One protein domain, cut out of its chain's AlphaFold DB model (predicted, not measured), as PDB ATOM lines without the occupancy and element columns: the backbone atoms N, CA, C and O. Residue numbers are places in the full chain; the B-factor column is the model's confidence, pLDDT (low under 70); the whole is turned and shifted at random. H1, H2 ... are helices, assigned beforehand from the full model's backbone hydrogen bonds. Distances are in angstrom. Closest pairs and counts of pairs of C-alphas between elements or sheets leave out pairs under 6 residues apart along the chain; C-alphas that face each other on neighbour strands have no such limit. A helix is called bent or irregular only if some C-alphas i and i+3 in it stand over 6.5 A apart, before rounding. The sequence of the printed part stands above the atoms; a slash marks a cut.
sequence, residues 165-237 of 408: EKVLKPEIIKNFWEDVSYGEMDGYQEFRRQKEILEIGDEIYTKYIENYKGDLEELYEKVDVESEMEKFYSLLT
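AT A GLANCE: This is residues 165 to 237 of the 408 residues of an uncharacterized protein of Pseudobutyrivibrio sp. JW11 (UniProt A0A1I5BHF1). Two helices, H3 and H5, lie side by side and run opposite ways, and H1 crosses over both of them on one side. Two short helices, H2 and H4, sit at the edges, H2 beside the first part of H3 and H4 near the ends of H1 and H3. The printed part has 73 residues with five named helices, H1 to H5 in order, and no named strand, an all helix class. It is compact, with a radius of gyration of the C-alphas of 11.8 A and spans of 34 by 26 by 16 A.

HOW THE PARTS SIT: H1, residues 168 to 182, touches H3, residues 194 to 209, with residues 180 to 181 alone; the closest C-alphas, of Val 180 and Gly 201, are 5.8 A apart, at a steep tilt of 67 degrees, the same way. H1 touches H5, residues 225 to 235, about perpendicular at 78 degrees, closest at the C-alphas of Ile 173 and Met 229, 6.3 A. H2, residues 185 to 188, touches residues 194 to 201 of H3, closest at the C-alphas of Tyr 188 and Gln 194, 6.0 A. H3, the hub, touches H5 with residues 196 to 200 alone, at a shallow tilt of 11 degrees, opposite ways; the C-alphas of Ile 197 and Phe 232 are closest, 6.1 A. H4, residues 216 to 220, is close to but not clearly touching H1, with the C-alphas of Ser 181 and Leu 216 7.1 A apart. Every O i to N i+4 pair is within hydrogen-bond range in H1, H3 and H4; in H5 5 of 7 are, and H2 is too short for one.

IN THESE COORDINATES: H1 is 21.1 A long and begins at C-alpha 168 (132.777, 149.690, 122.620). H3 is 20.7 A long. H5, 15.9 A, is irregular, with C-alphas 228 and 231 7.2 A apart, and ends at C-alpha 235 (144.563, 150.711, 113.359).

THE WHOLE: The farthest C-alphas, of Lys 213 and Thr 237, are 34.6 A apart. The printed part has no cut, and no link is long. The pLDDT is under 70 at residues 165 to 171, 186 to 187 and 226.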
ATOM      1  N   GLU A 165     133.178 144.222 122.346       44.56
ATOM      2  CA  GLU A 165     132.908 143.962 120.912       44.56
ATOM      3  C   GLU A 165     131.564 144.468 120.376       44.56
ATOM      4  O   GLU A 165     131.482 144.773 119.190       44.56
ATOM      5  N   LYS A 166     130.527 144.613 121.214       44.59
ATOM      6  CA  LYS A 166     129.194 145.063 120.759       44.59
ATOM      7  C   LYS A 166     128.853 146.516 121.085       44.59
ATOM      8  O   LYS A 166     128.036 147.084 120.378       44.59
ATOM      9  N   VAL A 167     129.465 147.097 122.117       49.19
ATOM     10  CA  VAL A 167     129.149 148.455 122.609       49.19
ATOM     11  C   VAL A 167     130.335 149.392 122.367       49.19
ATOM     12  O   VAL A 167     130.207 150.428 121.725       49.19
ATOM     13  N   LEU A 168     131.536 148.924 122.721       56.94
ATOM     14  CA  LEU A 168     132.777 149.690 122.620       56.94
ATOM     15  C   LEU A 168     133.128 150.154 121.197       56.94
ATOM     16  O   LEU A 168     133.653 151.246 120.994       56.94
ATOM     17  N   LYS A 169     132.932 149.281 120.203       67.88
ATOM     18  CA  LYS A 169     133.293 149.586 118.814       67.88
ATOM     19  C   LYS A 169     132.390 150.694 118.243       67.88
ATOM     20  O   LYS A 169     132.963 151.666 117.753       67.88
ATOM     21  N   PRO A 170     131.049 150.604 118.344       67.38
ATOM     22  CA  PRO A 170     130.156 151.701 117.972       67.38
ATOM     23  C   PRO A 170     130.455 153.024 118.685       67.38
ATOM     24  O   PRO A 170     130.498 154.055 118.024       67.38
ATOM     25  N   GLU A 171     130.724 153.014 119.994       65.44
ATOM     26  CA  GLU A 171     130.999 154.237 120.771       65.44
ATOM     27  C   GLU A 171     132.308 154.917 120.362       65.44
ATOM     28  O   GLU A 171     132.328 156.116 120.098       65.44
ATOM     29  N   ILE A 172     133.396 154.151 120.212       71.56
ATOM     30  CA  ILE A 172     134.675 154.683 119.714       71.56
ATOM     31  C   ILE A 172     134.518 155.251 118.296       71.56
ATOM     32  O   ILE A 172     135.101 156.283 117.972       71.56
ATOM     33  N   ILE A 173     133.739 154.579 117.446       81.19
ATOM     34  CA  ILE A 173     133.453 155.027 116.079       81.19
ATOM     35  C   ILE A 173     132.622 156.317 116.084       81.19
ATOM     36  O   ILE A 173     132.916 157.230 115.312       81.19
ATOM     37  N   LYS A 174     131.611 156.403 116.954       78.50
ATOM     38  CA  LYS A 174     130.748 157.577 117.107       78.50
ATOM     39  C   LYS A 174     131.531 158.788 117.610       78.50
ATOM     40  O   LYS A 174     131.488 159.824 116.960       78.50
ATOM     41  N   ASN A 175     132.313 158.641 118.677       77.25
ATOM     42  CA  ASN A 175     133.132 159.738 119.195       77.25
ATOM     43  C   ASN A 175     134.169 160.216 118.183       77.25
ATOM     44  O   ASN A 175     134.347 161.414 118.009       77.25
ATOM     45  N   PHE A 176     134.817 159.300 117.462       81.75
ATOM     46  CA  PHE A 176     135.745 159.699 116.408       81.75
ATOM     47  C   PHE A 176     135.040 160.484 115.291       81.75
ATOM     48  O   PHE A 176     135.578 161.471 114.801       81.75
ATOM     49  N   TRP A 177     133.822 160.091 114.904       82.12
ATOM     50  CA  TRP A 177     133.013 160.865 113.958       82.12
ATOM     51  C   TRP A 177     132.688 162.267 114.487       82.12
ATOM     52  O   TRP A 177     132.826 163.241 113.747       82.12
ATOM     53  N   GLU A 178     132.279 162.375 115.752       78.50
ATOM     54  CA  GLU A 178     131.991 163.652 116.410       78.50
ATOM     55  C   GLU A 178     133.234 164.550 116.431       78.50
ATOM     56  O   GLU A 178     133.170 165.678 115.937       78.50
ATOM     57  N   ASP A 179     134.381 164.029 116.868       79.25
ATOM     58  CA  ASP A 179     135.656 164.753 116.905       79.25
ATOM     59  C   ASP A 179     136.057 165.261 115.511       79.25
ATOM     60  O   ASP A 179     136.428 166.426 115.351       79.25
ATOM     61  N   VAL A 180     135.921 164.431 114.467       82.38
ATOM     62  CA  VAL A 180     136.157 164.854 113.075       82.38
ATOM     63  C   VAL A 180     135.174 165.955 112.671       82.38
ATOM     64  O   VAL A 180     135.569 166.933 112.033       82.38
ATOM     65  N   SER A 181     133.900 165.831 113.046       78.94
ATOM     66  CA  SER A 181     132.848 166.789 112.696       78.94
ATOM     67  C   SER A 181     133.042 168.168 113.336       78.94
ATOM     68  O   SER A 181     132.765 169.184 112.692       78.94
ATOM     69  N   TYR A 182     133.601 168.210 114.548       77.69
ATOM     70  CA  TYR A 182     133.932 169.438 115.273       77.69
ATOM     71  C   TYR A 182     135.363 169.940 115.013       77.69
ATOM     72  O   TYR A 182     135.703 171.057 115.403       77.69
ATOM     73  N   GLY A 183     136.191 169.161 114.310       73.75
ATOM     74  CA  GLY A 183     137.594 169.489 114.047       73.75
ATOM     75  C   GLY A 183     138.512 169.301 115.262       73.75
ATOM     76  O   GLY A 183     139.598 169.876 115.302       73.75
ATOM     77  N   GLU A 184     138.102 168.498 116.245       76.25
ATOM     78  CA  GLU A 184     138.784 168.270 117.527       76.25
ATOM     79  C   GLU A 184     139.694 167.027 117.495       76.25
ATOM     80  O   GLU A 184     139.699 166.177 118.381       76.25
ATOM     81  N   MET A 185     140.528 166.922 116.459       78.00
ATOM     82  CA  MET A 185     141.353 165.730 116.199       78.00
ATOM     83  C   MET A 185     142.706 165.712 116.932       78.00
ATOM     84  O   MET A 185     143.479 164.755 116.815       78.00
ATOM     85  N   ASP A 186     143.012 166.747 117.717       69.12
ATOM     86  CA  ASP A 186     144.288 166.879 118.434       69.12
ATOM     87  C   ASP A 186     144.531 165.734 119.434       69.12
ATOM     88  O   ASP A 186     145.674 165.323 119.650       69.12
ATOM     89  N   GLY A 187     143.462 165.146 119.984       63.81
ATOM     90  CA  GLY A 187     143.527 164.032 120.937       63.81
ATOM     91  C   GLY A 187     144.097 162.720 120.379       63.81
ATOM     92  O   GLY A 187     144.445 161.836 121.164       63.81
ATOM     93  N   TYR A 188     144.228 162.597 119.051       77.12
ATOM     94  CA  TYR A 188     144.716 161.394 118.359       77.12
ATOM     95  C   TYR A 188     146.214 161.446 118.009       77.12
ATOM     96  O   TYR A 188     146.778 160.447 117.554       77.12
ATOM     97  N   GLN A 189     146.886 162.582 118.246       74.38
ATOM     98  CA  GLN A 189     148.318 162.779 117.950       74.38
ATOM     99  C   GLN A 189     149.238 161.903 118.821       74.38
ATOM    100  O   GLN A 189     150.376 161.606 118.462       74.38
ATOM    101  N   GLU A 190     148.750 161.449 119.972       70.75
ATOM    102  CA  GLU A 190     149.522 160.629 120.908       70.75
ATOM    103  C   GLU A 190     149.569 159.142 120.509       70.75
ATOM    104  O   GLU A 190     150.384 158.380 121.038       70.75
ATOM    105  N   PHE A 191     148.761 158.716 119.529       74.94
ATOM    106  CA  PHE A 191     148.690 157.315 119.123       74.94
ATOM    107  C   PHE A 191     149.838 156.880 118.220       74.94
ATOM    108  O   PHE A 191     150.362 157.608 117.374       74.94
ATOM    109  N   ARG A 192     150.195 155.596 118.334       74.81
ATOM    110  CA  ARG A 192     151.313 155.000 117.589       74.81
ATOM    111  C   ARG A 192     151.157 155.107 116.065       74.81
ATOM    112  O   ARG A 192     152.166 155.166 115.366       74.81
ATOM    113  N   ARG A 193     149.915 155.107 115.567       82.25
ATOM    114  CA  ARG A 193     149.542 155.264 114.146       82.25
ATOM    115  C   ARG A 193     148.816 156.585 113.872       82.25
ATOM    116  O   ARG A 193     147.910 156.646 113.050       82.25
ATOM    117  N   GLN A 194     149.193 157.640 114.596       82.19
ATOM    118  CA  GLN A 194     148.572 158.965 114.497       82.19
ATOM    119  C   GLN A 194     148.453 159.481 113.059       82.19
ATOM    120  O   GLN A 194     147.434 160.049 112.700       82.19
ATOM    121  N   LYS A 195     149.462 159.255 112.209       86.88
ATOM    122  CA  LYS A 195     149.470 159.791 110.848       86.88
ATOM    123  C   LYS A 195     148.349 159.169 110.017       86.88
ATOM    124  O   LYS A 195     147.600 159.893 109.379       86.88
ATOM    125  N   GLU A 196     148.219 157.848 110.068       88.00
ATOM    126  CA  GLU A 196     147.169 157.119 109.358       88.00
ATOM    127  C   GLU A 196     145.774 157.405 109.935       88.00
ATOM    128  O   GLU A 196     144.800 157.453 109.192       88.00
ATOM    129  N   ILE A 197     145.669 157.612 111.252       84.50
ATOM    130  CA  ILE A 197     144.405 157.967 111.917       84.50
ATOM    131  C   ILE A 197     143.939 159.368 111.495       84.50
ATOM    132  O   ILE A 197     142.769 159.547 111.162       84.50
ATOM    133  N   LEU A 198     144.846 160.348 111.470       86.19
ATOM    134  CA  LEU A 198     144.541 161.719 111.054       86.19
ATOM    135  C   LEU A 198     144.209 161.799 109.559       86.19
ATOM    136  O   LEU A 198     143.260 162.483 109.199       86.19
ATOM    137  N   GLU A 199     144.913 161.045 108.703       89.88
ATOM    138  CA  GLU A 199     144.581 160.932 107.273       89.88
ATOM    139  C   GLU A 199     143.148 160.410 107.065       89.88
ATOM    140  O   GLU A 199     142.421 160.941 106.230       89.88
ATOM    141  N   ILE A 200     142.710 159.420 107.854       88.19
ATOM    142  CA  ILE A 200     141.321 158.936 107.817       88.19
ATOM    143  C   ILE A 200     140.353 160.053 108.232       88.19
ATOM    144  O   ILE A 200     139.367 160.284 107.536       88.19
ATOM    145  N   GLY A 201     140.646 160.769 109.323       85.38
ATOM    146  CA  GLY A 201     139.831 161.897 109.784       85.38
ATOM    147  C   GLY A 201     139.669 162.991 108.723       85.38
ATOM    148  O   GLY A 201     138.546 163.405 108.438       85.38
ATOM    149  N   ASP A 202     140.763 163.389 108.074       88.25
ATOM    150  CA  ASP A 202     140.751 164.363 106.976       88.25
ATOM    151  C   ASP A 202     139.912 163.866 105.785       88.25
ATOM    152  O   ASP A 202     139.113 164.619 105.222       88.25
ATOM    153  N   GLU A 203     140.039 162.583 105.415       87.88
ATOM    154  CA  GLU A 203     139.230 161.970 104.352       87.88
ATOM    155  C   GLU A 203     137.728 162.061 104.659       87.88
ATOM    156  O   GLU A 203     136.942 162.416 103.777       87.88
ATOM    157  N   ILE A 204     137.322 161.777 105.898       85.12
ATOM    158  CA  ILE A 204     135.922 161.854 106.340       85.12
ATOM    159  C   ILE A 204     135.433 163.299 106.345       85.12
ATOM    160  O   ILE A 204     134.346 163.573 105.827       85.12
ATOM    161  N   TYR A 205     136.244 164.224 106.864       87.62
ATOM    162  CA  TYR A 205     135.912 165.642 106.897       87.62
ATOM    163  C   TYR A 205     135.647 166.178 105.490       87.62
ATOM    164  O   TYR A 205     134.571 166.711 105.220       87.62
ATOM    165  N   THR A 206     136.573 165.966 104.553       89.12
ATOM    166  CA  THR A 206     136.415 166.404 103.159       89.12
ATOM    167  C   THR A 206     135.249 165.702 102.460       89.12
ATOM    168  O   THR A 206     134.504 166.332 101.703       89.12
ATOM    169  N   LYS A 207     135.066 164.395 102.690       86.25
ATOM    170  CA  LYS A 207     134.046 163.594 101.997       86.25
ATOM    171  C   LYS A 207     132.624 163.922 102.451       86.25
ATOM    172  O   LYS A 207     131.724 163.925 101.610       86.25
ATOM    173  N   TYR A 208     132.417 164.191 103.740       83.94
ATOM    174  CA  TYR A 208     131.078 164.280 104.325       83.94
ATOM    175  C   TYR A 208     130.761 165.618 104.999       83.94
ATOM    176  O   TYR A 208     129.612 166.044 104.932       83.94
ATOM    177  N   ILE A 209     131.735 166.298 105.611       85.38
ATOM    178  CA  ILE A 209     131.477 167.421 106.531       85.38
ATOM    179  C   ILE A 209     131.743 168.786 105.880       85.38
ATOM    180  O   ILE A 209     130.902 169.674 105.978       85.38
ATOM    181  N   GLU A 210     132.850 168.950 105.147       85.88
ATOM    182  CA  GLU A 210     133.354 170.239 104.626       85.88
ATOM    183  C   GLU A 210     132.301 171.053 103.849       85.88
ATOM    184  O   GLU A 210     132.269 172.283 103.903       85.88
ATOM    185  N   ASN A 211     131.415 170.366 103.125       82.69
ATOM    186  CA  ASN A 211     130.398 170.987 102.274       82.69
ATOM    187  C   ASN A 211     128.962 170.779 102.777       82.69
ATOM    188  O   ASN A 211     128.008 171.213 102.117       82.69
ATOM    189  N   TYR A 212     128.789 170.116 103.919       84.12
ATOM    190  CA  TYR A 212     127.481 169.830 104.480       84.12
ATOM    191  C   TYR A 212     126.973 171.019 105.303       84.12
ATOM    192  O   TYR A 212     127.695 171.630 106.081       84.12
ATOM    193  N   LYS A 213     125.712 171.398 105.070       80.19
ATOM    194  CA  LYS A 213     125.078 172.596 105.658       80.19
ATOM    195  C   LYS A 213     123.888 172.271 106.565       80.19
ATOM    196  O   LYS A 213     123.132 173.179 106.904       80.19
ATOM    197  N   GLY A 214     123.667 170.989 106.848       79.44
ATOM    198  CA  GLY A 214     122.601 170.510 107.725       79.44
ATOM    199  C   GLY A 214     123.124 170.180 109.120       79.44
ATOM    200  O   GLY A 214     124.252 170.527 109.462       79.44
ATOM    201  N   ASP A 215     122.306 169.473 109.890       79.44
ATOM    202  CA  ASP A 215     122.687 168.952 111.200       79.44
ATOM    203  C   ASP A 215     123.604 167.726 111.057       79.44
ATOM    204  O   ASP A 215     123.297 166.798 110.295       79.44
ATOM    205  N   LEU A 216     124.756 167.766 111.725       74.25
ATOM    206  CA  LEU A 216     125.791 166.732 111.674       74.25
ATOM    207  C   LEU A 216     125.337 165.437 112.364       74.25
ATOM    208  O   LEU A 216     125.753 164.361 111.932       74.25
ATOM    209  N   GLU A 217     124.429 165.519 113.340       70.00
ATOM    210  CA  GLU A 217     123.802 164.340 113.951       70.00
ATOM    211  C   GLU A 217     122.902 163.618 112.940       70.00
ATOM    212  O   GLU A 217     123.004 162.406 112.752       70.00
ATOM    213  N   GLU A 218     122.107 164.364 112.165       76.06
ATOM    214  CA  GLU A 218     121.311 163.773 111.083       76.06
ATOM    215  C   GLU A 218     122.178 163.178 109.962       76.06
ATOM    216  O   GLU A 218     121.713 162.329 109.195       76.06
ATOM    217  N   LEU A 219     123.404 163.676 109.782       77.88
ATOM    218  CA  LEU A 219     124.334 163.139 108.793       77.88
ATOM    219  C   LEU A 219     124.884 161.784 109.241       77.88
ATOM    220  O   LEU A 219     124.986 160.886 108.407       77.88
ATOM    221  N   TYR A 220     125.176 161.630 110.535       76.88
ATOM    222  CA  TYR A 220     125.623 160.369 111.126       76.88
ATOM    223  C   TYR A 220     124.630 159.233 110.837       76.88
ATOM    224  O   TYR A 220     125.026 158.178 110.355       76.88
ATOM    225  N   GLU A 221     123.327 159.476 111.013       76.12
ATOM    226  CA  GLU A 221     122.278 158.474 110.754       76.12
ATOM    227  C   GLU A 221     122.119 158.095 109.267       76.12
ATOM    228  O   GLU A 221     121.547 157.053 108.937       76.12
ATOM    229  N   LYS A 222     122.592 158.945 108.345       77.81
ATOM    230  CA  LYS A 222     122.468 158.756 106.887       77.81
ATOM    231  C   LYS A 222     123.692 158.080 106.268       77.81
ATOM    232  O   LYS A 222     123.630 157.672 105.105       77.81
ATOM    233  N   VAL A 223     124.797 157.996 107.004       77.88
ATOM    234  CA  VAL A 223     126.069 157.428 106.551       77.88
ATOM    235  C   VAL A 223     126.276 156.076 107.229       77.88
ATOM    236  O   VAL A 223     125.966 155.896 108.399       77.88
ATOM    237  N   ASP A 224     126.817 155.104 106.494       75.75
ATOM    238  CA  ASP A 224     127.277 153.844 107.088       75.75
ATOM    239  C   ASP A 224     128.621 154.079 107.796       75.75
ATOM    240  O   ASP A 224     129.700 153.761 107.286       75.75
ATOM    241  N   VAL A 225     128.544 154.747 108.948       70.31
ATOM    242  CA  VAL A 225     129.706 155.202 109.716       70.31
ATOM    243  C   VAL A 225     130.537 154.010 110.190       70.31
ATOM    244  O   VAL A 225     131.762 154.058 110.109       70.31
ATOM    245  N   GLU A 226     129.909 152.903 110.588       67.19
ATOM    246  CA  GLU A 226     130.634 151.692 110.989       67.19
ATOM    247  C   GLU A 226     131.512 151.140 109.858       67.19
ATOM    248  O   GLU A 226     132.698 150.877 110.076       67.19
ATOM    249  N   SER A 227     130.976 151.015 108.638       75.12
ATOM    250  CA  SER A 227     131.760 150.516 107.504       75.12
ATOM    251  C   SER A 227     132.862 151.486 107.071       75.12
ATOM    252  O   SER A 227     133.927 151.047 106.625       75.12
ATOM    253  N   GLU A 228     132.625 152.794 107.151       73.50
ATOM    254  CA  GLU A 228     133.610 153.815 106.772       73.50
ATOM    255  C   GLU A 228     134.755 153.904 107.799       73.50
ATOM    256  O   GLU A 228     135.908 154.139 107.430       73.50
ATOM    257  N   MET A 229     134.460 153.615 109.070       77.62
ATOM    258  CA  MET A 229     135.388 153.727 110.200       77.62
ATOM    259  C   MET A 229     136.067 152.413 110.595       77.62
ATOM    260  O   MET A 229     136.915 152.394 111.491       77.62
ATOM    261  N   GLU A 230     135.773 151.309 109.902       81.25
ATOM    262  CA  GLU A 230     136.391 150.004 110.168       81.25
ATOM    263  C   GLU A 230     137.923 150.076 110.109       81.25
ATOM    264  O   GLU A 230     138.637 149.507 110.940       81.25
ATOM    265  N   LYS A 231     138.443 150.834 109.135       80.38
ATOM    266  CA  LYS A 231     139.883 151.056 108.979       80.38
ATOM    267  C   LYS A 231     140.462 151.765 110.195       80.38
ATOM    268  O   LYS A 231     141.466 151.288 110.714       80.38
ATOM    269  N   PHE A 232     139.813 152.821 110.686       84.31
ATOM    270  CA  PHE A 232     140.223 153.516 111.904       84.31
ATOM    271  C   PHE A 232     140.276 152.551 113.098       84.31
ATOM    272  O   PHE A 232     141.335 152.380 113.701       84.31
ATOM    273  N   TYR A 233     139.190 151.817 113.366       82.31
ATOM    274  CA  TYR A 233     139.129 150.893 114.505       82.31
ATOM    275  C   TYR A 233     140.169 149.757 114.426       82.31
ATOM    276  O   TYR A 233     140.667 149.273 115.448       82.31
ATOM    277  N   SER A 234     140.531 149.331 113.210       82.81
ATOM    278  CA  SER A 234     141.560 148.310 112.972       82.81
ATOM    279  C   SER A 234     142.999 148.798 113.205       82.81
ATOM    280  O   SER A 234     143.891 147.981 113.446       82.81
ATOM    281  N   LEU A 235     143.242 150.113 113.136       82.44
ATOM    282  CA  LEU A 235     144.563 150.711 113.359       82.44
ATOM    283  C   LEU A 235     144.898 150.872 114.845       82.44
ATOM    284  O   LEU A 235     146.081 150.926 115.189       82.44
ATOM    285  N   LEU A 236     143.879 150.914 115.705       73.56
ATOM    286  CA  LEU A 236     144.025 151.040 117.150       73.56
ATOM    287  C   LEU A 236     144.553 149.738 117.768       73.56
ATOM    288  O   LEU A 236     144.028 148.645 117.522       73.56
ATOM    289  N   THR A 237     145.574 149.845 118.615       71.62
ATOM    290  CA  THR A 237     146.000 148.729 119.466       71.62
ATOM    291  C   THR A 237     144.984 148.475 120.583       71.62
ATOM    292  O   THR A 237     144.093 149.281 120.838       71.62
TER     293      THR A 237